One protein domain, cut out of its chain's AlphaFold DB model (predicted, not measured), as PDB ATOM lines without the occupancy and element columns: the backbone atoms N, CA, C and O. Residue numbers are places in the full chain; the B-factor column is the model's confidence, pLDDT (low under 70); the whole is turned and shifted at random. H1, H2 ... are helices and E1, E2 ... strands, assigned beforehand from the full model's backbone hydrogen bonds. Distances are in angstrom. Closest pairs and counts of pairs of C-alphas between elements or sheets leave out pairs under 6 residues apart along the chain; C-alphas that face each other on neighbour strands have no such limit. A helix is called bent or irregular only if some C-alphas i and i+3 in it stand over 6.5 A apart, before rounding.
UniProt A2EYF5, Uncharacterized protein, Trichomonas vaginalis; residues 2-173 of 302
ATOM      1  N   SER A   2      26.249 -26.687 -13.016       38.97
ATOM      2  CA  SER A   2      24.818 -26.620 -12.702       38.97
ATOM      3  C   SER A   2      24.493 -27.728 -11.697       38.97
ATOM      4  O   SER A   2      24.548 -28.909 -12.040       38.97
ATOM      5  N   ASP A   3      24.201 -27.349 -10.453       54.09
ATOM      6  CA  ASP A   3      23.805 -28.253  -9.364       54.09
ATOM      7  C   ASP A   3      22.363 -28.752  -9.584       54.09
ATOM      8  O   ASP A   3      21.429 -28.475  -8.830       54.09
ATOM      9  N   THR A   4      22.170 -29.455 -10.695       67.81
ATOM     10  CA  THR A   4      20.931 -30.139 -11.061       67.81
ATOM     11  C   THR A   4      21.071 -31.603 -10.687       67.81
ATOM     12  O   THR A   4      21.840 -32.339 -11.310       67.81
ATOM     13  N   PHE A   5      20.320 -32.024  -9.674       77.25
ATOM     14  CA  PHE A   5      20.151 -33.437  -9.368       77.25
ATOM     15  C   PHE A   5      19.311 -34.096 -10.459       77.25
ATOM     16  O   PHE A   5      18.332 -33.523 -10.943       77.25
ATOM     17  N   ARG A   6      19.701 -35.307 -10.860       78.44
ATOM     18  CA  ARG A   6      18.810 -36.175 -11.631       78.44
ATOM     19  C   ARG A   6      17.730 -36.688 -10.687       78.44
ATOM     20  O   ARG A   6      18.036 -36.965  -9.530       78.44
ATOM     21  N   ILE A   7      16.501 -36.823 -11.187       84.25
ATOM     22  CA  ILE A   7      15.424 -37.479 -10.439       84.25
ATOM     23  C   ILE A   7      15.914 -38.876 -10.058       84.25
ATOM     24  O   ILE A   7      16.368 -39.632 -10.922       84.25
ATOM     25  N   LEU A   8      15.874 -39.178  -8.762       85.75
ATOM     26  CA  LEU A   8      16.236 -40.476  -8.232       85.75
ATOM     27  C   LEU A   8      15.170 -41.477  -8.706       85.75
ATOM     28  O   LEU A   8      13.983 -41.259  -8.450       85.75
ATOM     29  N   PRO A   9      15.552 -42.527  -9.453       83.75
ATOM     30  CA  PRO A   9      14.597 -43.535  -9.880       83.75
ATOM     31  C   PRO A   9      14.151 -44.379  -8.685       83.75
ATOM     32  O   PRO A   9      14.752 -44.314  -7.611       83.75
ATOM     33  N   VAL A  10      13.133 -45.207  -8.915       81.75
ATOM     34  CA  VAL A  10      12.631 -46.137  -7.900       81.75
ATOM     35  C   VAL A  10      13.744 -47.064  -7.417       81.75
ATOM     36  O   VAL A  10      14.525 -47.554  -8.244       81.75
ATOM     37  N   HIS A  11      13.811 -47.312  -6.109       76.62
ATOM     38  CA  HIS A  11      14.763 -48.232  -5.501       76.62
ATOM     39  C   HIS A  11      14.809 -49.586  -6.251       76.62
ATOM     40  O   HIS A  11      13.792 -50.278  -6.371       76.62
ATOM     41  N   PRO A  12      15.976 -49.974  -6.808       76.50
ATOM     42  CA  PRO A  12      16.078 -51.148  -7.665       76.50
ATOM     43  C   PRO A  12      16.266 -52.443  -6.864       76.50
ATOM     44  O   PRO A  12      17.036 -52.505  -5.915       76.50
ATOM     45  N   THR A  13      15.674 -53.536  -7.345       68.69
ATOM     46  CA  THR A  13      15.722 -54.867  -6.706       68.69
ATOM     47  C   THR A  13      17.023 -55.652  -6.935       68.69
ATOM     48  O   THR A  13      17.130 -56.809  -6.533       68.69
ATOM     49  N   THR A  14      18.025 -55.069  -7.610       69.06
ATOM     50  CA  THR A  14      19.294 -55.750  -7.935       69.06
ATOM     51  C   THR A  14      20.495 -55.046  -7.308       69.06
ATOM     52  O   THR A  14      20.594 -53.820  -7.301       69.06
ATOM     53  N   SER A  15      21.461 -55.832  -6.825       69.31
ATOM     54  CA  SER A  15      22.577 -55.345  -5.997       69.31
ATOM     55  C   SER A  15      23.513 -54.342  -6.684       69.31
ATOM     56  O   SER A  15      24.081 -53.480  -6.013       69.31
ATOM     57  N   ASN A  16      23.692 -54.419  -8.007       74.81
ATOM     58  CA  ASN A  16      24.543 -53.478  -8.745       74.81
ATOM     59  C   ASN A  16      23.834 -52.145  -9.012       74.81
ATOM     60  O   ASN A  16      24.422 -51.095  -8.762       74.81
ATOM     61  N   ALA A  17      22.568 -52.184  -9.436       78.69
ATOM     62  CA  ALA A  17      21.765 -50.976  -9.609       78.69
ATOM     63  C   ALA A  17      21.555 -50.251  -8.269       78.69
ATOM     64  O   ALA A  17      21.580 -49.023  -8.220       78.69
ATOM     65  N   PHE A  18      21.444 -51.002  -7.166       80.38
ATOM     66  CA  PHE A  18      21.348 -50.440  -5.821       80.38
ATOM     67  C   PHE A  18      22.560 -49.583  -5.446       80.38
ATOM     68  O   PHE A  18      22.399 -48.501  -4.894       80.38
ATOM     69  N   LYS A  19      23.786 -50.020  -5.760       81.44
ATOM     70  CA  LYS A  19      24.998 -49.246  -5.434       81.44
ATOM     71  C   LYS A  19      25.016 -47.886  -6.125       81.44
ATOM     72  O   LYS A  19      25.425 -46.896  -5.520       81.44
ATOM     73  N   GLU A  20      24.594 -47.837  -7.385       83.62
ATOM     74  CA  GLU A  20      24.508 -46.589  -8.145       83.62
ATOM     75  C   GLU A  20      23.389 -45.695  -7.611       83.62
ATOM     76  O   GLU A  20      23.625 -44.518  -7.339       83.62
ATOM     77  N   TRP A  21      22.214 -46.276  -7.367       88.38
ATOM     78  CA  TRP A  21      21.088 -45.593  -6.739       88.38
ATOM     79  C   TRP A  21      21.479 -44.990  -5.383       88.38
ATOM     80  O   TRP A  21      21.296 -43.795  -5.155       88.38
ATOM     81  N   PHE A  22      22.123 -45.770  -4.513       86.12
ATOM     82  CA  PHE A  22      22.525 -45.332  -3.180       86.12
ATOM     83  C   PHE A  22      23.588 -44.234  -3.224       86.12
ATOM     84  O   PHE A  22      23.591 -43.327  -2.389       86.12
ATOM     85  N   LYS A  23      24.486 -44.275  -4.215       87.25
ATOM     86  CA  LYS A  23      25.458 -43.206  -4.448       87.25
ATOM     87  C   LYS A  23      24.757 -41.897  -4.810       87.25
ATOM     88  O   LYS A  23      25.146 -40.853  -4.290       87.25
ATOM     89  N   GLU A  24      23.736 -41.937  -5.664       88.94
ATOM     90  CA  GLU A  24      22.953 -40.747  -6.015       88.94
ATOM     91  C   GLU A  24      22.105 -40.252  -4.837       88.94
ATOM     92  O   GLU A  24      22.179 -39.070  -4.498       88.94
ATOM     93  N   PHE A  25      21.413 -41.144  -4.125       89.12
ATOM     94  CA  PHE A  25      20.699 -40.805  -2.891       89.12
ATOM     95  C   PHE A  25      21.627 -40.157  -1.850       89.12
ATOM     96  O   PHE A  25      21.312 -39.113  -1.280       89.12
ATOM     97  N   SER A  26      22.826 -40.712  -1.654       88.12
ATOM     98  CA  SER A  26      23.825 -40.167  -0.731       88.12
ATOM     99  C   SER A  26      24.301 -38.771  -1.130       88.12
ATOM    100  O   SER A  26      24.539 -37.944  -0.249       88.12
ATOM    101  N   LYS A  27      24.431 -38.478  -2.432       89.31
ATOM    102  CA  LYS A  27      24.756 -37.125  -2.920       89.31
ATOM    103  C   LYS A  27      23.621 -36.146  -2.642       89.31
ATOM    104  O   LYS A  27      23.897 -35.048  -2.165       89.31
ATOM    105  N   ILE A  28      22.377 -36.547  -2.911       90.31
ATOM    106  CA  ILE A  28      21.181 -35.749  -2.614       90.31
ATOM    107  C   ILE A  28      21.149 -35.430  -1.117       90.31
ATOM    108  O   ILE A  28      21.157 -34.262  -0.733       90.31
ATOM    109  N   ARG A  29      21.230 -36.451  -0.260       89.00
ATOM    110  CA  ARG A  29      21.218 -36.300   1.202       89.00
ATOM    111  C   ARG A  29      22.353 -35.411   1.708       89.00
ATOM    112  O   ARG A  29      22.125 -34.533   2.527       89.00
ATOM    113  N   SER A  30      23.573 -35.602   1.206       87.88
ATOM    114  CA  SER A  30      24.743 -34.818   1.639       87.88
ATOM    115  C   SER A  30      24.709 -33.363   1.167       87.88
ATOM    116  O   SER A  30      25.516 -32.559   1.622       87.88
ATOM    117  N   SER A  31      23.803 -33.018   0.250       89.38
ATOM    118  CA  SER A  31      23.583 -31.634  -0.167       89.38
ATOM    119  C   SER A  31      22.647 -30.861   0.758       89.38
ATOM    120  O   SER A  31      22.595 -29.638   0.656       89.38
ATOM    121  N   LEU A  32      21.936 -31.553   1.657       90.81
ATOM    122  CA  LEU A  32      21.077 -30.923   2.648       90.81
ATOM    123  C   LEU A  32      21.945 -30.205   3.691       90.81
ATOM    124  O   LEU A  32      22.760 -30.828   4.367       90.81
ATOM    125  N   ALA A  33      21.769 -28.892   3.812       92.44
ATOM    126  CA  ALA A  33      22.554 -28.027   4.687       92.44
ATOM    127  C   ALA A  33      21.668 -26.909   5.256       92.44
ATOM    128  O   ALA A  33      20.762 -26.478   4.549       92.44
ATOM    129  N   PRO A  34      21.919 -26.419   6.485       92.38
ATOM    130  CA  PRO A  34      21.087 -25.399   7.121       92.38
ATOM    131  C   PRO A  34      21.140 -24.085   6.334       92.38
ATOM    132  O   PRO A  34      22.116 -23.344   6.405       92.38
ATOM    133  N   VAL A  35      20.082 -23.824   5.571       93.56
ATOM    134  CA  VAL A  35      19.918 -22.657   4.699       93.56
ATOM    135  C   VAL A  35      18.509 -22.104   4.892       93.56
ATOM    136  O   VAL A  35      17.558 -22.869   5.060       93.56
ATOM    137  N   ASP A  36      18.371 -20.781   4.860       93.44
ATOM    138  CA  ASP A  36      17.070 -20.119   4.916       93.44
ATOM    139  C   ASP A  36      16.247 -20.450   3.648       93.44
ATOM    140  O   ASP A  36      16.709 -20.150   2.537       93.44
ATOM    141  N   PRO A  37      15.037 -21.042   3.781       95.06
ATOM    142  CA  PRO A  37      14.209 -21.452   2.648       95.06
ATOM    143  C   PRO A  37      13.720 -20.306   1.756       95.06
ATOM    144  O   PRO A  37      13.253 -20.560   0.645       95.06
ATOM    145  N   PHE A  38      13.842 -19.057   2.207       94.69
ATOM    146  CA  PHE A  38      13.428 -17.864   1.469       94.69
ATOM    147  C   PHE A  38      14.573 -17.197   0.695       94.69
ATOM    148  O   PHE A  38      14.381 -16.145   0.086       94.69
ATOM    149  N   THR A  39      15.765 -17.800   0.690       90.88
ATOM    150  CA  THR A  39      16.947 -17.269  -0.002       90.88
ATOM    151  C   THR A  39      17.256 -18.015  -1.300       90.88
ATOM    152  O   THR A  39      16.858 -19.162  -1.511       90.88
ATOM    153  N   GLY A  40      18.034 -17.380  -2.184       87.56
ATOM    154  CA  GLY A  40      18.480 -17.997  -3.436       87.56
ATOM    155  C   GLY A  40      19.328 -19.260  -3.236       87.56
ATOM    156  O   GLY A  40      19.286 -20.157  -4.078       87.56
ATOM    157  N   GLU A  41      20.037 -19.373  -2.108       89.81
ATOM    158  CA  GLU A  41      20.865 -20.536  -1.756       89.81
ATOM    159  C   GLU A  41      20.035 -21.818  -1.598       89.81
ATOM    160  O   GLU A  41      20.514 -22.923  -1.878       89.81
ATOM    161  N   PHE A  42      18.752 -21.681  -1.245       95.31
ATOM    162  CA  PHE A  42      17.854 -22.813  -1.057       95.31
ATOM    163  C   PHE A  42      17.524 -23.560  -2.356       95.31
ATOM    164  O   PHE A  42      17.071 -24.700  -2.301       95.31
ATOM    165  N   HIS A  43      17.808 -22.999  -3.538       93.31
ATOM    166  CA  HIS A  43      17.581 -23.686  -4.818       93.31
ATOM    167  C   HIS A  43      18.236 -25.068  -4.885       93.31
ATOM    168  O   HIS A  43      17.670 -25.999  -5.459       93.31
ATOM    169  N   LYS A  44      19.425 -25.223  -4.293       92.06
ATOM    170  CA  LYS A  44      20.121 -26.513  -4.265       92.06
ATOM    171  C   LYS A  44      19.378 -27.536  -3.405       92.06
ATOM    172  O   LYS A  44      19.224 -28.680  -3.825       92.06
ATOM    173  N   ILE A  45      18.873 -27.102  -2.252       94.50
ATOM    174  CA  ILE A  45      18.064 -27.914  -1.336       94.50
ATOM    175  C   ILE A  45      16.734 -28.284  -1.996       94.50
ATOM    176  O   ILE A  45      16.340 -29.449  -2.000       94.50
ATOM    177  N   ALA A  46      16.080 -27.318  -2.638       94.69
ATOM    178  CA  ALA A  46      14.856 -27.546  -3.388       94.69
ATOM    179  C   ALA A  46      15.074 -28.573  -4.509       94.69
ATOM    180  O   ALA A  46      14.303 -29.525  -4.623       94.69
ATOM    181  N   ASN A  47      16.144 -28.448  -5.301       93.12
ATOM    182  CA  ASN A  47      16.486 -29.439  -6.326       93.12
ATOM    183  C   ASN A  47      16.716 -30.835  -5.722       93.12
ATOM    184  O   ASN A  47      16.315 -31.824  -6.331       93.12
ATOM    185  N   ALA A  48      17.342 -30.919  -4.546       92.94
ATOM    186  CA  ALA A  48      17.582 -32.180  -3.850       92.94
ATOM    187  C   ALA A  48      16.266 -32.865  -3.441       92.94
ATOM    188  O   ALA A  48      16.071 -34.037  -3.752       92.94
ATOM    189  N   PHE A  49      15.327 -32.137  -2.826       93.94
ATOM    190  CA  PHE A  49      14.016 -32.693  -2.466       93.94
ATOM    191  C   PHE A  49      13.176 -33.068  -3.687       93.94
ATOM    192  O   PHE A  49      12.628 -34.165  -3.733       93.94
ATOM    193  N   ASN A  50      13.131 -32.215  -4.716       91.62
ATOM    194  CA  ASN A  50      12.424 -32.540  -5.959       91.62
ATOM    195  C   ASN A  50      13.007 -33.794  -6.640       91.62
ATOM    196  O   ASN A  50      12.275 -34.536  -7.289       91.62
ATOM    197  N   ALA A  51      14.302 -34.080  -6.471       91.81
ATOM    198  CA  ALA A  51      14.901 -35.304  -6.991       91.81
ATOM    199  C   ALA A  51      14.461 -36.574  -6.241       91.81
ATOM    200  O   ALA A  51      14.513 -37.646  -6.834       91.81
ATOM    201  N   LEU A  52      13.999 -36.480  -4.988       89.31
ATOM    202  CA  LEU A  52      13.475 -37.620  -4.215       89.31
ATOM    203  C   LEU A  52      12.007 -37.940  -4.522       89.31
ATOM    204  O   LEU A  52      11.514 -38.987  -4.111       89.31
ATOM    205  N   SER A  53      11.317 -37.052  -5.238       89.25
ATOM    206  CA  SER A  53       9.865 -37.071  -5.413       89.25
ATOM    207  C   SER A  53       9.305 -38.424  -5.859       89.25
ATOM    208  O   SER A  53       8.400 -38.968  -5.228       89.25
ATOM    209  N   LEU A  54       9.886 -39.000  -6.918       87.44
ATOM    210  CA  LEU A  54       9.426 -40.264  -7.492       87.44
ATOM    211  C   LEU A  54       9.599 -41.431  -6.515       87.44
ATOM    212  O   LEU A  54       8.721 -42.282  -6.400       87.44
ATOM    213  N   GLU A  55      10.722 -41.475  -5.810       86.38
ATOM    214  CA  GLU A  55      10.988 -42.518  -4.827       86.38
ATOM    215  C   GLU A  55      10.005 -42.424  -3.655       86.38
ATOM    216  O   GLU A  55       9.354 -43.406  -3.314       86.38
ATOM    217  N   LEU A  56       9.799 -41.220  -3.111       85.38
ATOM    218  CA  LEU A  56       8.847 -40.990  -2.019       85.38
ATOM    219  C   LEU A  56       7.418 -41.397  -2.397       85.38
ATOM    220  O   LEU A  56       6.722 -42.004  -1.586       85.38
ATOM    221  N   GLN A  57       6.985 -41.107  -3.627       86.31
ATOM    222  CA  GLN A  57       5.678 -41.537  -4.130       86.31
ATOM    223  C   GLN A  57       5.525 -43.058  -4.122       86.31
ATOM    224  O   GLN A  57       4.481 -43.570  -3.710       86.31
ATOM    225  N   ASN A  58       6.548 -43.786  -4.578       83.44
ATOM    226  CA  ASN A  58       6.523 -45.248  -4.574       83.44
ATOM    227  C   ASN A  58       6.508 -45.791  -3.151       83.44
ATOM    228  O   ASN A  58       5.749 -46.711  -2.851       83.44
ATOM    229  N   GLU A  59       7.274 -45.170  -2.263       79.44
ATOM    230  CA  GLU A  59       7.356 -45.588  -0.874       79.44
ATOM    231  C   GLU A  59       6.062 -45.380  -0.088       79.44
ATOM    232  O   GLU A  59       5.626 -46.257   0.662       79.44
ATOM    233  N   ILE A  60       5.395 -44.250  -0.313       78.56
ATOM    234  CA  ILE A  60       4.076 -43.960   0.257       78.56
ATOM    235  C   ILE A  60       3.005 -44.898  -0.331       78.56
ATOM    236  O   ILE A  60       2.059 -45.277   0.366       78.56
ATOM    237  N   ALA A  61       3.137 -45.289  -1.604       78.38
ATOM    238  CA  ALA A  61       2.216 -46.218  -2.258       78.38
ATOM    239  C   ALA A  61       2.357 -47.661  -1.746       78.38
ATOM    240  O   ALA A  61       1.365 -48.397  -1.685       78.38
ATOM    241  N   ASP A  62       3.577 -48.081  -1.408       69.69
ATOM    242  CA  ASP A  62       3.886 -49.458  -1.048       69.69
ATOM    243  C   ASP A  62       3.412 -49.810   0.376       69.69
ATOM    244  O   ASP A  62       4.067 -49.541   1.387       69.69
ATOM    245  N   LYS A  63       2.253 -50.478   0.435       55.19
ATOM    246  CA  LYS A  63       1.604 -50.998   1.652       55.19
ATOM    247  C   LYS A  63       2.019 -52.430   2.021       55.19
ATOM    248  O   LYS A  63       1.342 -53.052   2.843       55.19
ATOM    249  N   SER A  64       3.032 -53.006   1.376       48.41
ATOM    250  CA  SER A  64       3.379 -54.418   1.574       48.41
ATOM    251  C   SER A  64       3.853 -54.729   3.005       48.41
ATOM    252  O   SER A  64       4.434 -53.892   3.699       48.41
ATOM    253  N   ASP A  65       3.581 -55.956   3.467       45.97
ATOM    254  CA  ASP A  65       4.046 -56.491   4.753       45.97
ATOM    255  C   ASP A  65       5.561 -56.765   4.660       45.97
ATOM    256  O   ASP A  65       6.025 -57.847   4.292       45.97
ATOM    257  N   LYS A  66       6.341 -55.708   4.912       51.81
ATOM    258  CA  LYS A  66       7.793 -55.571   4.675       51.81
ATOM    259  C   LYS A  66       8.674 -56.400   5.631       51.81
ATOM    260  O   LYS A  66       9.888 -56.219   5.706       51.81
ATOM    261  N   THR A  67       8.086 -57.351   6.354       43.78
ATOM    262  CA  THR A  67       8.760 -58.216   7.337       43.78
ATOM    263  C   THR A  67       9.668 -59.286   6.710       43.78
ATOM    264  O   THR A  67      10.499 -59.858   7.417       43.78
ATOM    265  N   LYS A  68       9.566 -59.540   5.394       38.66
ATOM    266  CA  LYS A  68      10.241 -60.662   4.704       38.66
ATOM    267  C   LYS A  68      11.420 -60.298   3.788       38.66
ATOM    268  O   LYS A  68      12.057 -61.217   3.279       38.66
ATOM    269  N   SER A  69      11.734 -59.020   3.571       43.84
ATOM    270  CA  SER A  69      12.867 -58.611   2.724       43.84
ATOM    271  C   SER A  69      14.153 -58.372   3.538       43.84
ATOM    272  O   SER A  69      14.103 -58.058   4.740       43.84
ATOM    273  N   SER A  70      15.315 -58.577   2.895       43.91
ATOM    274  CA  SER A  70      16.651 -58.231   3.421       43.91
ATOM    275  C   SER A  70      16.646 -56.804   3.968       43.91
ATOM    276  O   SER A  70      15.971 -55.953   3.409       43.91
ATOM    277  N   VAL A  71      17.424 -56.499   5.013       47.22
ATOM    278  CA  VAL A  71      17.522 -55.132   5.579       47.22
ATOM    279  C   VAL A  71      17.912 -54.085   4.520       47.22
ATOM    280  O   VAL A  71      17.558 -52.923   4.661       47.22
ATOM    281  N   TYR A  72      18.599 -54.501   3.451       44.91
ATOM    282  CA  TYR A  72      18.973 -53.651   2.313       44.91
ATOM    283  C   TYR A  72      17.884 -53.529   1.239       44.91
ATOM    284  O   TYR A  72      17.918 -52.596   0.452       44.91
ATOM    285  N   ASP A  73      16.913 -54.440   1.241       47.72
ATOM    286  CA  ASP A  73      15.733 -54.419   0.375       47.72
ATOM    287  C   ASP A  73      14.541 -53.769   1.095       47.72
ATOM    288  O   ASP A  73      13.386 -53.946   0.689       47.72
ATOM    289  N   ARG A  74      14.794 -53.100   2.232       56.22
ATOM    290  CA  ARG A  74      13.741 -52.479   3.015       56.22
ATOM    291  C   ARG A  74      13.611 -50.989   2.691       56.22
ATOM    292  O   ARG A  74      14.582 -50.240   2.774       56.22
ATOM    293  N   PRO A  75      12.383 -50.545   2.433       51.84
ATOM    294  CA  PRO A  75      12.051 -49.143   2.197       51.84
ATOM    295  C   PRO A  75      12.273 -48.211   3.399       51.84
ATOM    296  O   PRO A  75      12.351 -46.990   3.267       51.84
ATOM    297  N   ASP A  76      12.437 -48.775   4.600       62.66
ATOM    298  CA  ASP A  76      12.812 -48.016   5.797       62.66
ATOM    299  C   ASP A  76      14.241 -47.448   5.712       62.66
ATOM    300  O   ASP A  76      14.622 -46.616   6.534       62.66
ATOM    301  N   TYR A  77      15.035 -47.851   4.715       71.62
ATOM    302  CA  TYR A  77      16.419 -47.429   4.565       71.62
ATOM    303  C   TYR A  77      16.572 -45.922   4.307       71.62
ATOM    304  O   TYR A  77      17.458 -45.292   4.887       71.62
ATOM    305  N   ILE A  78      15.674 -45.309   3.525       78.00
ATOM    306  CA  ILE A  78      15.651 -43.847   3.345       78.00
ATOM    307  C   ILE A  78      15.397 -43.169   4.690       78.00
ATOM    308  O   ILE A  78      16.152 -42.280   5.084       78.00
ATOM    309  N   VAL A  79      14.387 -43.626   5.434       77.12
ATOM    310  CA  VAL A  79      14.057 -43.067   6.750       77.12
ATOM    311  C   VAL A  79      15.234 -43.216   7.715       77.12
ATOM    312  O   VAL A  79      15.653 -42.236   8.330       77.12
ATOM    313  N   ARG A  80      15.851 -44.400   7.782       78.38
ATOM    314  CA  ARG A  80      17.047 -44.660   8.597       78.38
ATOM    315  C   ARG A  80      18.195 -43.726   8.248       78.38
ATOM    316  O   ARG A  80      18.853 -43.229   9.155       78.38
ATOM    317  N   GLU A  81      18.442 -43.460   6.971       83.50
ATOM    318  CA  GLU A  81      19.507 -42.544   6.558       83.50
ATOM    319  C   GLU A  81      19.197 -41.087   6.923       83.50
ATOM    320  O   GLU A  81      20.098 -40.358   7.358       83.50
ATOM    321  N   PHE A  82      17.936 -40.660   6.818       84.00
ATOM    322  CA  PHE A  82      17.506 -39.341   7.292       84.00
ATOM    323  C   PHE A  82      17.677 -39.192   8.809       84.00
ATOM    324  O   PHE A  82      18.153 -38.146   9.262       84.00
ATOM    325  N   LEU A  83      17.356 -40.236   9.581       81.38
ATOM    326  CA  LEU A  83      17.544 -40.275  11.033       81.38
ATOM    327  C   LEU A  83      19.029 -40.317  11.418       81.38
ATOM    328  O   LEU A  83      19.487 -39.480  12.189       81.38
ATOM    329  N   ARG A  84      19.814 -41.228  10.829       81.25
ATOM    330  CA  ARG A  84      21.246 -41.429  11.123       81.25
ATOM    331  C   ARG A  84      22.079 -40.172  10.898       81.25
ATOM    332  O   ARG A  84      23.106 -39.984  11.541       81.25
ATOM    333  N   THR A  85      21.681 -39.348   9.936       82.00
ATOM    334  CA  THR A  85      22.464 -38.182   9.514       82.00
ATOM    335  C   THR A  85      21.885 -36.862   9.997       82.00
ATOM    336  O   THR A  85      22.331 -35.811   9.546       82.00
ATOM    337  N   ASN A  86      20.897 -36.908  10.899       77.94
ATOM    338  CA  ASN A  86      20.181 -35.742  11.417       77.94
ATOM    339  C   ASN A  86      19.530 -34.870  10.327       77.94
ATOM    340  O   ASN A  86      19.139 -33.734  10.587       77.94
ATOM    341  N   SER A  87      19.346 -35.404   9.114       87.19
ATOM    342  CA  SER A  87      18.684 -34.692   8.013       87.19
ATOM    343  C   SER A  87      17.216 -34.405   8.341       87.19
ATOM    344  O   SER A  87      16.658 -33.424   7.859       87.19
ATOM    345  N   VAL A  88      16.600 -35.209   9.220       88.25
ATOM    346  CA  VAL A  88      15.260 -34.939   9.764       88.25
ATOM    347  C   VAL A  88      15.175 -33.586  10.485       88.25
ATOM    348  O   VAL A  88      14.168 -32.897  10.362       88.25
ATOM    349  N   ILE A  89      16.241 -33.155  11.171       88.75
ATOM    350  CA  ILE A  89      16.273 -31.859  11.867       88.75
ATOM    351  C   ILE A  89      16.218 -30.717  10.847       88.75
ATOM    352  O   ILE A  89      15.516 -29.735  11.065       88.75
ATOM    353  N   LEU A  90      16.894 -30.870   9.703       92.00
ATOM    354  CA  LEU A  90      16.834 -29.895   8.610       92.00
ATOM    355  C   LEU A  90      15.430 -29.828   7.997       92.00
ATOM    356  O   LEU A  90      14.906 -28.735   7.813       92.00
ATOM    357  N   VAL A  91      14.792 -30.979   7.748       92.81
ATOM    358  CA  VAL A  91      13.400 -31.049   7.258       92.81
ATOM    359  C   VAL A  91      12.458 -30.295   8.202       92.81
ATOM    360  O   VAL A  91      11.691 -29.445   7.753       92.81
ATOM    361  N   ILE A  92      12.549 -30.556   9.511       93.31
ATOM    362  CA  ILE A  92      11.747 -29.868  10.535       93.31
ATOM    363  C   ILE A  92      12.063 -28.369  10.554       93.31
ATOM    364  O   ILE A  92      11.144 -27.556  10.593       93.31
ATOM    365  N   SER A  93      13.341 -27.990  10.470       94.06
ATOM    366  CA  SER A  93      13.770 -26.588  10.448       94.06
ATOM    367  C   SER A  93      13.168 -25.815   9.273       94.06
ATOM    368  O   SER A  93      12.677 -24.709   9.474       94.06
ATOM    369  N   TYR A  94      13.161 -26.376   8.059       96.25
ATOM    370  CA  TYR A  94      12.564 -25.700   6.899       96.25
ATOM    371  C   TYR A  94      11.051 -25.548   7.045       96.25
ATOM    372  O   TYR A  94      10.502 -24.490   6.739       96.25
ATOM    373  N   MET A  95      10.381 -26.585   7.556       96.75
ATOM    374  CA  MET A  95       8.944 -26.543   7.824       96.75
ATOM    375  C   MET A  95       8.595 -25.518   8.901       96.75
ATOM    376  O   MET A  95       7.592 -24.822   8.770       96.75
ATOM    377  N   LYS A  96       9.444 -25.375   9.922       96.50
ATOM    378  CA  LYS A  96       9.323 -24.349  10.960       96.50
ATOM    379  C   LYS A  96       9.435 -22.944  10.389       96.50
ATOM    380  O   LYS A  96       8.534 -22.141  10.604       96.50
ATOM    381  N   SER A  97      10.470 -22.667   9.598       96.56
ATOM    382  CA  SER A  97      10.629 -21.363   8.943       96.56
ATOM    383  C   SER A  97       9.445 -21.027   8.030       96.56
ATOM    384  O   SER A  97       8.962 -19.895   8.043       96.56
ATOM    385  N   LEU A  98       8.934 -22.008   7.276       97.62
ATOM    386  CA  LEU A  98       7.741 -21.828   6.448       97.62
ATOM    387  C   LEU A  98       6.495 -21.532   7.287       97.62
ATOM    388  O   LEU A  98       5.781 -20.570   7.002       97.62
ATOM    389  N   ALA A  99       6.241 -22.337   8.317       97.44
ATOM    390  CA  ALA A  99       5.077 -22.196   9.179       97.44
ATOM    391  C   ALA A  99       5.074 -20.850   9.918       97.44
ATOM    392  O   ALA A  99       4.059 -20.156   9.903       97.44
ATOM    393  N   GLU A 100       6.217 -20.427  10.465       96.62
ATOM    394  CA  GLU A 100       6.387 -19.126  11.122       96.62
ATOM    395  C   GLU A 100       6.150 -17.953  10.156       96.62
ATOM    396  O   GLU A 100       5.477 -16.974  10.503       96.62
ATOM    397  N   ALA A 101       6.669 -18.040   8.927       96.62
ATOM    398  CA  ALA A 101       6.478 -16.998   7.920       96.62
ATOM    399  C   ALA A 101       5.011 -16.889   7.476       96.62
ATOM    400  O   ALA A 101       4.498 -15.777   7.339       96.62
ATOM    401  N   LEU A 102       4.325 -18.021   7.297       96.56
ATOM    402  CA  LEU A 102       2.901 -18.058   6.959       96.56
ATOM    403  C   LEU A 102       2.038 -17.540   8.116       96.56
ATOM    404  O   LEU A 102       1.172 -16.695   7.901       96.56
ATOM    405  N   SER A 103       2.301 -17.975   9.353       93.88
ATOM    406  CA  SER A 103       1.514 -17.561  10.522       93.88
ATOM    407  C   SER A 103       1.695 -16.083  10.872       93.88
ATOM    408  O   SER A 103       0.772 -15.446  11.367       93.88
ATOM    409  N   SER A 104       2.882 -15.520  10.619       93.31
ATOM    410  CA  SER A 104       3.160 -14.092  10.844       93.31
ATOM    411  C   SER A 104       2.684 -13.184   9.704       93.31
ATOM    412  O   SER A 104       2.764 -11.964   9.828       93.31
ATOM    413  N   GLY A 105       2.215 -13.756   8.589       92.69
ATOM    414  CA  GLY A 105       1.809 -13.015   7.395       92.69
ATOM    415  C   GLY A 105       2.967 -12.468   6.552       92.69
ATOM    416  O   GLY A 105       2.718 -11.767   5.572       92.69
ATOM    417  N   LYS A 106       4.223 -12.793   6.892       95.06
ATOM    418  CA  LYS A 106       5.401 -12.462   6.066       95.06
ATOM    419  C   LYS A 106       5.415 -13.232   4.747       95.06
ATOM    420  O   LYS A 106       5.863 -12.711   3.726       95.06
ATOM    421  N   ALA A 107       4.914 -14.467   4.773       96.31
ATOM    422  CA  ALA A 107       4.669 -15.284   3.597       96.31
ATOM    423  C   ALA A 107       3.167 -15.428   3.336       96.31
ATOM    424  O   ALA A 107       2.356 -15.494   4.257       96.31
ATOM    425  N   ARG A 108       2.808 -15.563   2.059       95.75
ATOM    426  CA  ARG A 108       1.473 -15.983   1.616       95.75
ATOM    427  C   ARG A 108       1.579 -16.922   0.425       95.75
ATOM    428  O   ARG A 108       2.456 -16.744  -0.421       95.75
ATOM    429  N   ILE A 109       0.656 -17.870   0.329       96.88
ATOM    430  CA  ILE A 109       0.525 -18.744  -0.838       96.88
ATOM    431  C   ILE A 109      -0.435 -18.072  -1.821       96.88
ATOM    432  O   ILE A 109      -1.594 -17.813  -1.506       96.88
ATOM    433  N   LEU A 110       0.056 -17.733  -3.010       96.31
ATOM    434  CA  LEU A 110      -0.762 -17.174  -4.080       96.31
ATOM    435  C   LEU A 110      -1.608 -18.277  -4.726       96.31
ATOM    436  O   LEU A 110      -1.230 -19.444  -4.729       96.31
ATOM    437  N   LYS A 111      -2.707 -17.896  -5.393       94.19
ATOM    438  CA  LYS A 111      -3.588 -18.837  -6.121       94.19
ATOM    439  C   LYS A 111      -2.910 -19.598  -7.272       94.19
ATOM    440  O   LYS A 111      -3.526 -20.463  -7.882       94.19
ATOM    441  N   THR A 112      -1.665 -19.251  -7.587       94.31
ATOM    442  CA  THR A 112      -0.798 -19.938  -8.549       94.31
ATOM    443  C   THR A 112       0.077 -21.024  -7.911       94.31
ATOM    444  O   THR A 112       0.837 -21.665  -8.626       94.31
ATOM    445  N   GLY A 113       0.029 -21.201  -6.586       94.25
ATOM    446  CA  GLY A 113       0.930 -22.090  -5.842       94.25
ATOM    447  C   GLY A 113       2.310 -21.485  -5.566       94.25
ATOM    448  O   GLY A 113       3.188 -22.166  -5.044       94.25
ATOM    449  N   ILE A 114       2.514 -20.206  -5.904       96.94
ATOM    450  CA  ILE A 114       3.748 -19.467  -5.616       96.94
ATOM    451  C   ILE A 114       3.694 -18.889  -4.207       96.94
ATOM    452  O   ILE A 114       2.705 -18.267  -3.819       96.94
ATOM    453  N   ILE A 115       4.787 -19.032  -3.463       96.88
ATOM    454  CA  ILE A 115       4.972 -18.363  -2.177       96.88
ATOM    455  C   ILE A 115       5.503 -16.950  -2.438       96.88
ATOM    456  O   ILE A 115       6.549 -16.766  -3.059       96.88
ATOM    457  N   SER A 116       4.780 -15.949  -1.943       96.56
ATOM    458  CA  SER A 116       5.210 -14.550  -1.892       96.56
ATOM    459  C   SER A 116       5.730 -14.265  -0.485       96.56
ATOM    460  O   SER A 116       4.929 -14.264   0.448       96.56
ATOM    461  N   TYR A 117       7.026 -13.992  -0.339       96.00
ATOM    462  CA  TYR A 117       7.705 -13.666   0.920       96.00
ATOM    463  C   TYR A 117       8.267 -12.243   0.863       96.00
ATOM    464  O   TYR A 117       8.995 -11.916  -0.072       96.00
ATOM    465  N   ASP A 118       7.893 -11.378   1.811       91.44
ATOM    466  CA  ASP A 118       8.309  -9.961   1.846       91.44
ATOM    467  C   ASP A 118       8.148  -9.248   0.480       91.44
ATOM    468  O   ASP A 118       9.019  -8.525  -0.003       91.44
ATOM    469  N   ASN A 119       7.001  -9.476  -0.171       87.50
ATOM    470  CA  ASN A 119       6.642  -8.974  -1.510       87.50
ATOM    471  C   ASN A 119       7.502  -9.488  -2.679       87.50
ATOM    472  O   ASN A 119       7.360  -8.998  -3.799       87.50
ATOM    473  N   THR A 120       8.341 -10.495  -2.450       93.62
ATOM    474  CA  THR A 120       9.110 -11.178  -3.493       93.62
ATOM    475  C   THR A 120       8.549 -12.576  -3.722       93.62
ATOM    476  O   THR A 120       8.252 -13.306  -2.780       93.62
ATOM    477  N   ASN A 121       8.390 -12.959  -4.985       95.62
ATOM    478  CA  ASN A 121       7.960 -14.309  -5.333       95.62
ATOM    479  C   ASN A 121       9.156 -15.258  -5.299       95.62
ATOM    480  O   ASN A 121      10.187 -14.979  -5.913       95.62
ATOM    481  N   LEU A 122       8.998 -16.384  -4.610       95.69
ATOM    482  CA  LEU A 122       9.969 -17.468  -4.663       95.69
ATOM    483  C   LEU A 122       9.884 -18.197  -6.010       95.69
ATOM    484  O   LEU A 122       8.847 -18.200  -6.675       95.69
ATOM    485  N   ASP A 123      10.982 -18.850  -6.383       94.12
ATOM    486  CA  ASP A 123      11.040 -19.715  -7.560       94.12
ATOM    487  C   ASP A 123      10.071 -20.904  -7.441       94.12
ATOM    488  O   ASP A 123       9.831 -21.439  -6.352       94.12
ATOM    489  N   GLU A 124       9.538 -21.357  -8.577       92.69
ATOM    490  CA  GLU A 124       8.595 -22.478  -8.650       92.69
ATOM    491  C   GLU A 124       9.153 -23.763  -8.031       92.69
ATOM    492  O   GLU A 124       8.419 -24.496  -7.365       92.69
ATOM    493  N   LYS A 125      10.451 -24.044  -8.192       92.25
ATOM    494  CA  LYS A 125      11.062 -25.249  -7.618       92.25
ATOM    495  C   LYS A 125      11.165 -25.170  -6.107       92.25
ATOM    496  O   LYS A 125      10.985 -26.192  -5.442       92.25
ATOM    497  N   ILE A 126      11.441 -23.978  -5.573       95.94
ATOM    498  CA  ILE A 126      11.428 -23.726  -4.129       95.94
ATOM    499  C   ILE A 126      10.010 -23.923  -3.595       95.94
ATOM    500  O   ILE A 126       9.827 -24.654  -2.624       95.94
ATOM    501  N   CYS A 127       9.003 -23.363  -4.270       96.12
ATOM    502  CA  CYS A 127       7.601 -23.539  -3.891       96.12
ATOM    503  C   CYS A 127       7.188 -25.018  -3.924       96.12
ATOM    504  O   CYS A 127       6.608 -25.512  -2.962       96.12
ATOM    505  N   SER A 128       7.556 -25.750  -4.978       94.94
ATOM    506  CA  SER A 128       7.326 -27.197  -5.092       94.94
ATOM    507  C   SER A 128       7.957 -27.974  -3.937       94.94
ATOM    508  O   SER A 128       7.306 -28.813  -3.311       94.94
ATOM    509  N   ALA A 129       9.205 -27.653  -3.588       95.75
ATOM    510  CA  ALA A 129       9.877 -28.300  -2.472       95.75
ATOM    511  C   ALA A 129       9.166 -28.022  -1.139       95.75
ATOM    512  O   ALA A 129       8.868 -28.956  -0.400       95.75
ATOM    513  N   LEU A 130       8.859 -26.756  -0.849       97.19
ATOM    514  CA  LEU A 130       8.272 -26.320   0.421       97.19
ATOM    515  C   LEU A 130       6.812 -26.754   0.605       97.19
ATOM    516  O   LEU A 130       6.415 -27.098   1.715       97.19
ATOM    517  N   LEU A 131       6.014 -26.754  -0.465       96.94
ATOM    518  CA  LEU A 131       4.579 -27.040  -0.394       96.94
ATOM    519  C   LEU A 131       4.227 -28.512  -0.622       96.94
ATOM    520  O   LEU A 131       3.089 -28.890  -0.350       96.94
ATOM    521  N   ARG A 132       5.156 -29.337  -1.126       95.31
ATOM    522  CA  ARG A 132       4.867 -30.730  -1.505       95.31
ATOM    523  C   ARG A 132       5.959 -31.720  -1.119       95.31
ATOM    524  O   ARG A 132       5.689 -32.672  -0.391       95.31
ATOM    525  N   GLU A 133       7.196 -31.511  -1.566       94.94
ATOM    526  CA  GLU A 133       8.248 -32.533  -1.409       94.94
ATOM    527  C   GLU A 133       8.731 -32.672   0.042       94.94
ATOM    528  O   GLU A 133       8.863 -33.784   0.557       94.94
ATOM    529  N   ILE A 134       8.960 -31.554   0.733       96.00
ATOM    530  CA  ILE A 134       9.376 -31.532   2.140       96.00
ATOM    531  C   ILE A 134       8.244 -32.041   3.054       96.00
ATOM    532  O   ILE A 134       8.522 -32.935   3.854       96.00
ATOM    533  N   PRO A 135       6.977 -31.590   2.921       95.38
ATOM    534  CA  PRO A 135       5.852 -32.176   3.655       95.38
ATOM    535  C   PRO A 135       5.689 -33.683   3.419       95.38
ATOM    536  O   PRO A 135       5.469 -34.432   4.372       95.38
ATOM    537  N   SER A 136       5.853 -34.147   2.174       93.19
ATOM    538  CA  SER A 136       5.792 -35.577   1.844       93.19
ATOM    539  C   SER A 136       6.925 -36.365   2.502       93.19
ATOM    540  O   SER A 136       6.690 -37.420   3.090       93.19
ATOM    541  N   THR A 137       8.144 -35.819   2.468       92.25
ATOM    542  CA  THR A 137       9.314 -36.400   3.141       92.25
ATOM    543  C   THR A 137       9.090 -36.487   4.649       92.25
ATOM    544  O   THR A 137       9.371 -37.518   5.255       92.25
ATOM    545  N   LEU A 138       8.554 -35.428   5.263       91.44
ATOM    546  CA  LEU A 138       8.248 -35.391   6.692       91.44
ATOM    547  C   LEU A 138       7.233 -36.478   7.068       91.44
ATOM    548  O   LEU A 138       7.495 -37.267   7.974       91.44
ATOM    549  N   ALA A 139       6.109 -36.559   6.352       89.38
ATOM    550  CA  ALA A 139       5.089 -37.579   6.585       89.38
ATOM    551  C   ALA A 139       5.658 -39.002   6.456       89.38
ATOM    552  O   ALA A 139       5.386 -39.860   7.295       89.38
ATOM    553  N   PHE A 140       6.496 -39.240   5.442       87.50
ATOM    554  CA  PHE A 140       7.145 -40.530   5.241       87.50
ATOM    555  C   PHE A 140       8.111 -40.881   6.380       87.50
ATOM    556  O   PHE A 140       8.035 -41.981   6.921       87.50
ATOM    557  N   ILE A 141       8.963 -39.946   6.816       87.00
ATOM    558  CA  ILE A 141       9.877 -40.165   7.948       87.00
ATOM    559  C   ILE A 141       9.093 -40.541   9.208       87.00
ATOM    560  O   ILE A 141       9.445 -41.506   9.884       87.00
ATOM    561  N   PHE A 142       8.008 -39.828   9.512       83.75
ATOM    562  CA  PHE A 142       7.195 -40.083  10.704       83.75
ATOM    563  C   PHE A 142       6.369 -41.374  10.642       83.75
ATOM    564  O   PHE A 142       5.857 -41.804  11.673       83.75
ATOM    565  N   SER A 143       6.289 -42.041   9.484       79.25
ATOM    566  CA  SER A 143       5.716 -43.391   9.402       79.25
ATOM    567  C   SER A 143       6.561 -44.443  10.137       79.25
ATOM    568  O   SER A 143       6.019 -45.454  10.592       79.25
ATOM    569  N   ALA A 144       7.868 -44.199  10.305       77.31
ATOM    570  CA  ALA A 144       8.746 -45.044  11.106       77.31
ATOM    571  C   ALA A 144       8.676 -44.657  12.585       77.31
ATOM    572  O   ALA A 144       8.775 -43.483  12.953       77.31
ATOM    573  N   LYS A 145       8.561 -45.663  13.453       72.25
ATOM    574  CA  LYS A 145       8.413 -45.466  14.901       72.25
ATOM    575  C   LYS A 145       9.626 -44.775  15.517       72.25
ATOM    576  O   LYS A 145       9.489 -43.933  16.401       72.25
ATOM    577  N   GLU A 146      10.811 -45.111  15.019       72.19
ATOM    578  CA  GLU A 146      12.103 -44.599  15.467       72.19
ATOM    579  C   GLU A 146      12.200 -43.076  15.322       72.19
ATOM    580  O   GLU A 146      12.845 -42.415  16.134       72.19
ATOM    581  N   SER A 147      11.510 -42.504  14.334       74.31
ATOM    582  CA  SER A 147      11.481 -41.061  14.102       74.31
ATOM    583  C   SER A 147      10.856 -40.303  15.265       74.31
ATOM    584  O   SER A 147      11.329 -39.223  15.622       74.31
ATOM    585  N   VAL A 148       9.837 -40.879  15.904       69.00
ATOM    586  CA  VAL A 148       9.126 -40.237  17.017       69.00
ATOM    587  C   VAL A 148       9.992 -40.180  18.280       69.00
ATOM    588  O   VAL A 148       9.861 -39.256  19.074       69.00
ATOM    589  N   ALA A 149      10.928 -41.120  18.445       64.69
ATOM    590  CA  ALA A 149      11.852 -41.146  19.579       64.69
ATOM    591  C   ALA A 149      13.024 -40.155  19.441       64.69
ATOM    592  O   ALA A 149      13.622 -39.763  20.441       64.69
ATOM    593  N   ILE A 150      13.380 -39.782  18.209       66.75
ATOM    594  CA  ILE A 150      14.573 -38.971  17.906       66.75
ATOM    595  C   ILE A 150      14.214 -37.493  17.694       66.75
ATOM    596  O   ILE A 150      15.053 -36.612  17.884       66.75
ATOM    597  N   THR A 151      12.979 -37.201  17.287       72.31
ATOM    598  CA  THR A 151      12.544 -35.842  16.946       72.31
ATOM    599  C   THR A 151      11.920 -35.110  18.132       72.31
ATOM    600  O   THR A 151      11.278 -35.705  18.995       72.31
ATOM    601  N   ASN A 152      12.089 -33.784  18.169       79.50
ATOM    602  CA  ASN A 152      11.399 -32.947  19.143       79.50
ATOM    603  C   ASN A 152       9.920 -32.806  18.753       79.50
ATOM    604  O   ASN A 152       9.574 -32.017  17.873       79.50
ATOM    605  N   ILE A 153       9.052 -33.573  19.416       82.25
ATOM    606  CA  ILE A 153       7.604 -33.563  19.169       82.25
ATOM    607  C   ILE A 153       7.022 -32.159  19.375       82.25
ATOM    608  O   ILE A 153       6.162 -31.751  18.604       82.25
ATOM    609  N   ASP A 154       7.520 -31.384  20.340       85.44
ATOM    610  CA  ASP A 154       7.051 -30.015  20.592       85.44
ATOM    611  C   ASP A 154       7.220 -29.102  19.362       85.44
ATOM    612  O   ASP A 154       6.293 -28.382  18.994       85.44
ATOM    613  N   ASP A 155       8.356 -29.186  18.656       88.50
ATOM    614  CA  ASP A 155       8.557 -28.433  17.411       88.50
ATOM    615  C   ASP A 155       7.575 -28.887  16.318       88.50
ATOM    616  O   ASP A 155       7.004 -28.046  15.623       88.50
ATOM    617  N   LEU A 156       7.317 -30.195  16.189       90.38
ATOM    618  CA  LEU A 156       6.336 -30.713  15.226       90.38
ATOM    619  C   LEU A 156       4.921 -30.193  15.523       90.38
ATOM    620  O   LEU A 156       4.207 -29.792  14.603       90.38
ATOM    621  N   LEU A 157       4.508 -30.189  16.793       91.06
ATOM    622  CA  LEU A 157       3.183 -29.714  17.188       91.06
ATOM    623  C   LEU A 157       3.049 -28.199  17.000       91.06
ATOM    624  O   LEU A 157       2.013 -27.755  16.511       91.06
ATOM    625  N   LYS A 158       4.101 -27.415  17.272       93.00
ATOM    626  CA  LYS A 158       4.143 -25.973  16.963       93.00
ATOM    627  C   LYS A 158       3.965 -25.698  15.473       93.00
ATOM    628  O   LYS A 158       3.120 -24.881  15.108       93.00
ATOM    629  N   ILE A 159       4.707 -26.415  14.624       95.44
ATOM    630  CA  ILE A 159       4.571 -26.335  13.160       95.44
ATOM    631  C   ILE A 159       3.137 -26.676  12.755       95.44
ATOM    632  O   ILE A 159       2.520 -25.947  11.982       95.44
ATOM    633  N   CYS A 160       2.589 -27.766  13.300       95.62
ATOM    634  CA  CYS A 160       1.215 -28.176  13.037       95.62
ATOM    635  C   CYS A 160       0.229 -27.057  13.375       95.62
ATOM    636  O   CYS A 160      -0.530 -26.654  12.504       95.62
ATOM    637  N   VAL A 161       0.279 -26.492  14.585       95.31
ATOM    638  CA  VAL A 161      -0.622 -25.402  14.992       95.31
ATOM    639  C   VAL A 161      -0.544 -24.217  14.035       95.31
ATOM    640  O   VAL A 161      -1.580 -23.775  13.550       95.31
ATOM    641  N   GLN A 162       0.662 -23.748  13.711       96.31
ATOM    642  CA  GLN A 162       0.858 -22.613  12.803       96.31
ATOM    643  C   GLN A 162       0.278 -22.876  11.407       96.31
ATOM    644  O   GLN A 162      -0.369 -22.005  10.822       96.31
ATOM    645  N   LEU A 163       0.472 -24.086  10.874       97.38
ATOM    646  CA  LEU A 163      -0.065 -24.469   9.570       97.38
ATOM    647  C   LEU A 163      -1.581 -24.680   9.596       97.38
ATOM    648  O   LEU A 163      -2.255 -24.312   8.636       97.38
ATOM    649  N   LEU A 164      -2.133 -25.238  10.676       96.62
ATOM    650  CA  LEU A 164      -3.578 -25.381  10.838       96.62
ATOM    651  C   LEU A 164      -4.254 -24.015  11.004       96.62
ATOM    652  O   LEU A 164      -5.309 -23.795  10.418       96.62
ATOM    653  N   ASP A 165      -3.631 -23.079  11.721       95.38
ATOM    654  CA  ASP A 165      -4.107 -21.697  11.836       95.38
ATOM    655  C   ASP A 165      -4.163 -21.004  10.479       95.38
ATOM    656  O   ASP A 165      -5.166 -20.369  10.146       95.38
ATOM    657  N   TYR A 166      -3.133 -21.194   9.654       96.38
ATOM    658  CA  TYR A 166      -3.161 -20.722   8.275       96.38
ATOM    659  C   TYR A 166      -4.280 -21.402   7.467       96.38
ATOM    660  O   TYR A 166      -5.047 -20.723   6.783       96.38
ATOM    661  N   ALA A 167      -4.429 -22.727   7.578       96.12
ATOM    662  CA  ALA A 167      -5.432 -23.496   6.837       96.12
ATOM    663  C   ALA A 167      -6.884 -23.125   7.195       96.12
ATOM    664  O   ALA A 167      -7.777 -23.234   6.358       96.12
ATOM    665  N   ILE A 168      -7.143 -22.661   8.421       95.06
ATOM    666  CA  ILE A 168      -8.465 -22.153   8.827       95.06
ATOM    667  C   ILE A 168      -8.837 -20.891   8.025       95.06
ATOM    668  O   ILE A 168     -10.018 -20.652   7.745       95.06
ATOM    669  N   VAL A 169      -7.844 -20.104   7.607       94.12
ATOM    670  CA  VAL A 169      -8.038 -18.922   6.759       94.12
ATOM    671  C   VAL A 169      -8.078 -19.318   5.281       94.12
ATOM    672  O   VAL A 169      -9.085 -19.060   4.614       94.12
ATOM    673  N   ASP A 170      -7.028 -19.982   4.791       94.06
ATOM    674  CA  ASP A 170      -6.905 -20.470   3.414       94.06
ATOM    675  C   ASP A 170      -6.357 -21.913   3.381       94.06
ATOM    676  O   ASP A 170      -5.146 -22.126   3.484       94.06
ATOM    677  N   PRO A 171      -7.234 -22.924   3.245       93.69
ATOM    678  CA  PRO A 171      -6.840 -24.329   3.303       93.69
ATOM    679  C   PRO A 171      -6.245 -24.860   1.991       93.69
ATOM    680  O   PRO A 171      -5.925 -26.048   1.920       93.69
ATOM    681  N   ASN A 172      -6.148 -24.047   0.932       93.62
ATOM    682  CA  ASN A 172      -5.691 -24.513  -0.373       93.62
ATOM    683  C   ASN A 172      -4.222 -24.115  -0.621       93.62
ATOM    684  O   ASN A 172      -3.903 -22.930  -0.639       93.62
ATOM    685  N   PRO A 173      -3.310 -25.075  -0.851       88.88
ATOM    686  CA  PRO A 173      -1.916 -24.774  -1.175       88.88
ATOM    687  C   PRO A 173      -1.709 -24.379  -2.651       88.88
ATOM    688  O   PRO A 173      -0.600 -24.029  -3.039       88.88
TER     689      PRO A 173
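AT A GLANCE: This is residues 2 to 173 of the 302 residues of an uncharacterized protein of Trichomonas vaginalis (UniProt A2EYF5). A bent helix, H5, crosses the middle of a helical body, with H2 packed on one side of it and H4 on another; H7 packs along H4, and H1 folds back loosely from H2 as a helical hairpin. A small strand hairpin, E1 and E2, sits at one end, and the unnamed loop of residues 62 to 75 lies at the opposite end. The printed part has 172 residues, with seven named helices and two antiparallel strands in the order H1 H2 H3 H4 E1 E2 H5 H6 H7, mostly helix. It is compact, with a radius of gyration of the C-alphas of 16.5 A and spans of 49 by 37 by 25 A.

IN THESE COORDINATES: Find C-alpha 107 at (4.669, -15.284, 3.597), where E1, residues 107 to 109, begins; E2 is residues 115 to 117. H4, residues 87 to 103, runs 24.4 A. H5, residues 124 to 142, was assigned as one helix by its hydrogen bonds but is bent, C-alphas 131 and 134 being 7.0 A apart; its arms are H5a, 124 to 131, and H5b, 134 to 142. H2, residues 40 to 61, likewise one helix by its hydrogen bonds, is bent with C-alphas 51 and 54 7.4 A apart; its arms are H2a, 40 to 51, irregular with C-alphas 41 and 44 6.52 A apart, and H2b, 54 to 61. H1, residues 15 to 30, starts at C-alpha 15 (22.577, -55.345, -5.997) and runs 22.0 A. H3 is residues 76 to 84 and H6 145 to 150. H7, residues 153 to 169, runs 24.8 A to C-alpha 169 at (-8.038, -18.922, 6.759).

HOW THE PARTS SIT: Start at the hairpin E1 and E2, where N 108 and O 116 are 3.0 A apart, within hydrogen-bond range. Next, H4 touches H7, closest at C-alphas 99 and 162, 5.6 A, at a shallow tilt of 34 degrees, only just short of steep. With residues 88 to 95 alone H4 touches H5b, C-alphas 91 and 134 at 6.5 A. H2a touches H5a at C-alphas 46 and 129, 5.1 A, only just about perpendicular at 71 degrees. H2b touches H5b at C-alphas 60 and 140, 6.8 A. H1, with residues 28 to 29 alone, touches H2a at C-alphas 28 and 48, 5.2 A; they form a helical hairpin. H3 only just touches H5b, with 3 pairs of C-alphas within 8 A, the closest 79 and 141, 5.2 A. H6 touches no helix; its C-alpha 147 is 6.4 A from C-alpha 141. Every O i to N i+4 pair is within hydrogen-bond range in H2b, H3, H4, H5a and H5b; H1 has 11 of 12, H2a 6 of 8, H6 1 of 2, H7 12 of 13.

THE WHOLE: The two C-alphas farthest apart, of Lys 68 and Asn 119, are 52.2 A apart. The printed part has no cut, and the link H2 to H3 is long. Look for pLDDT under 70 at residues 2 to 4, 13 to 15, 62 to 76 and 148 to 150.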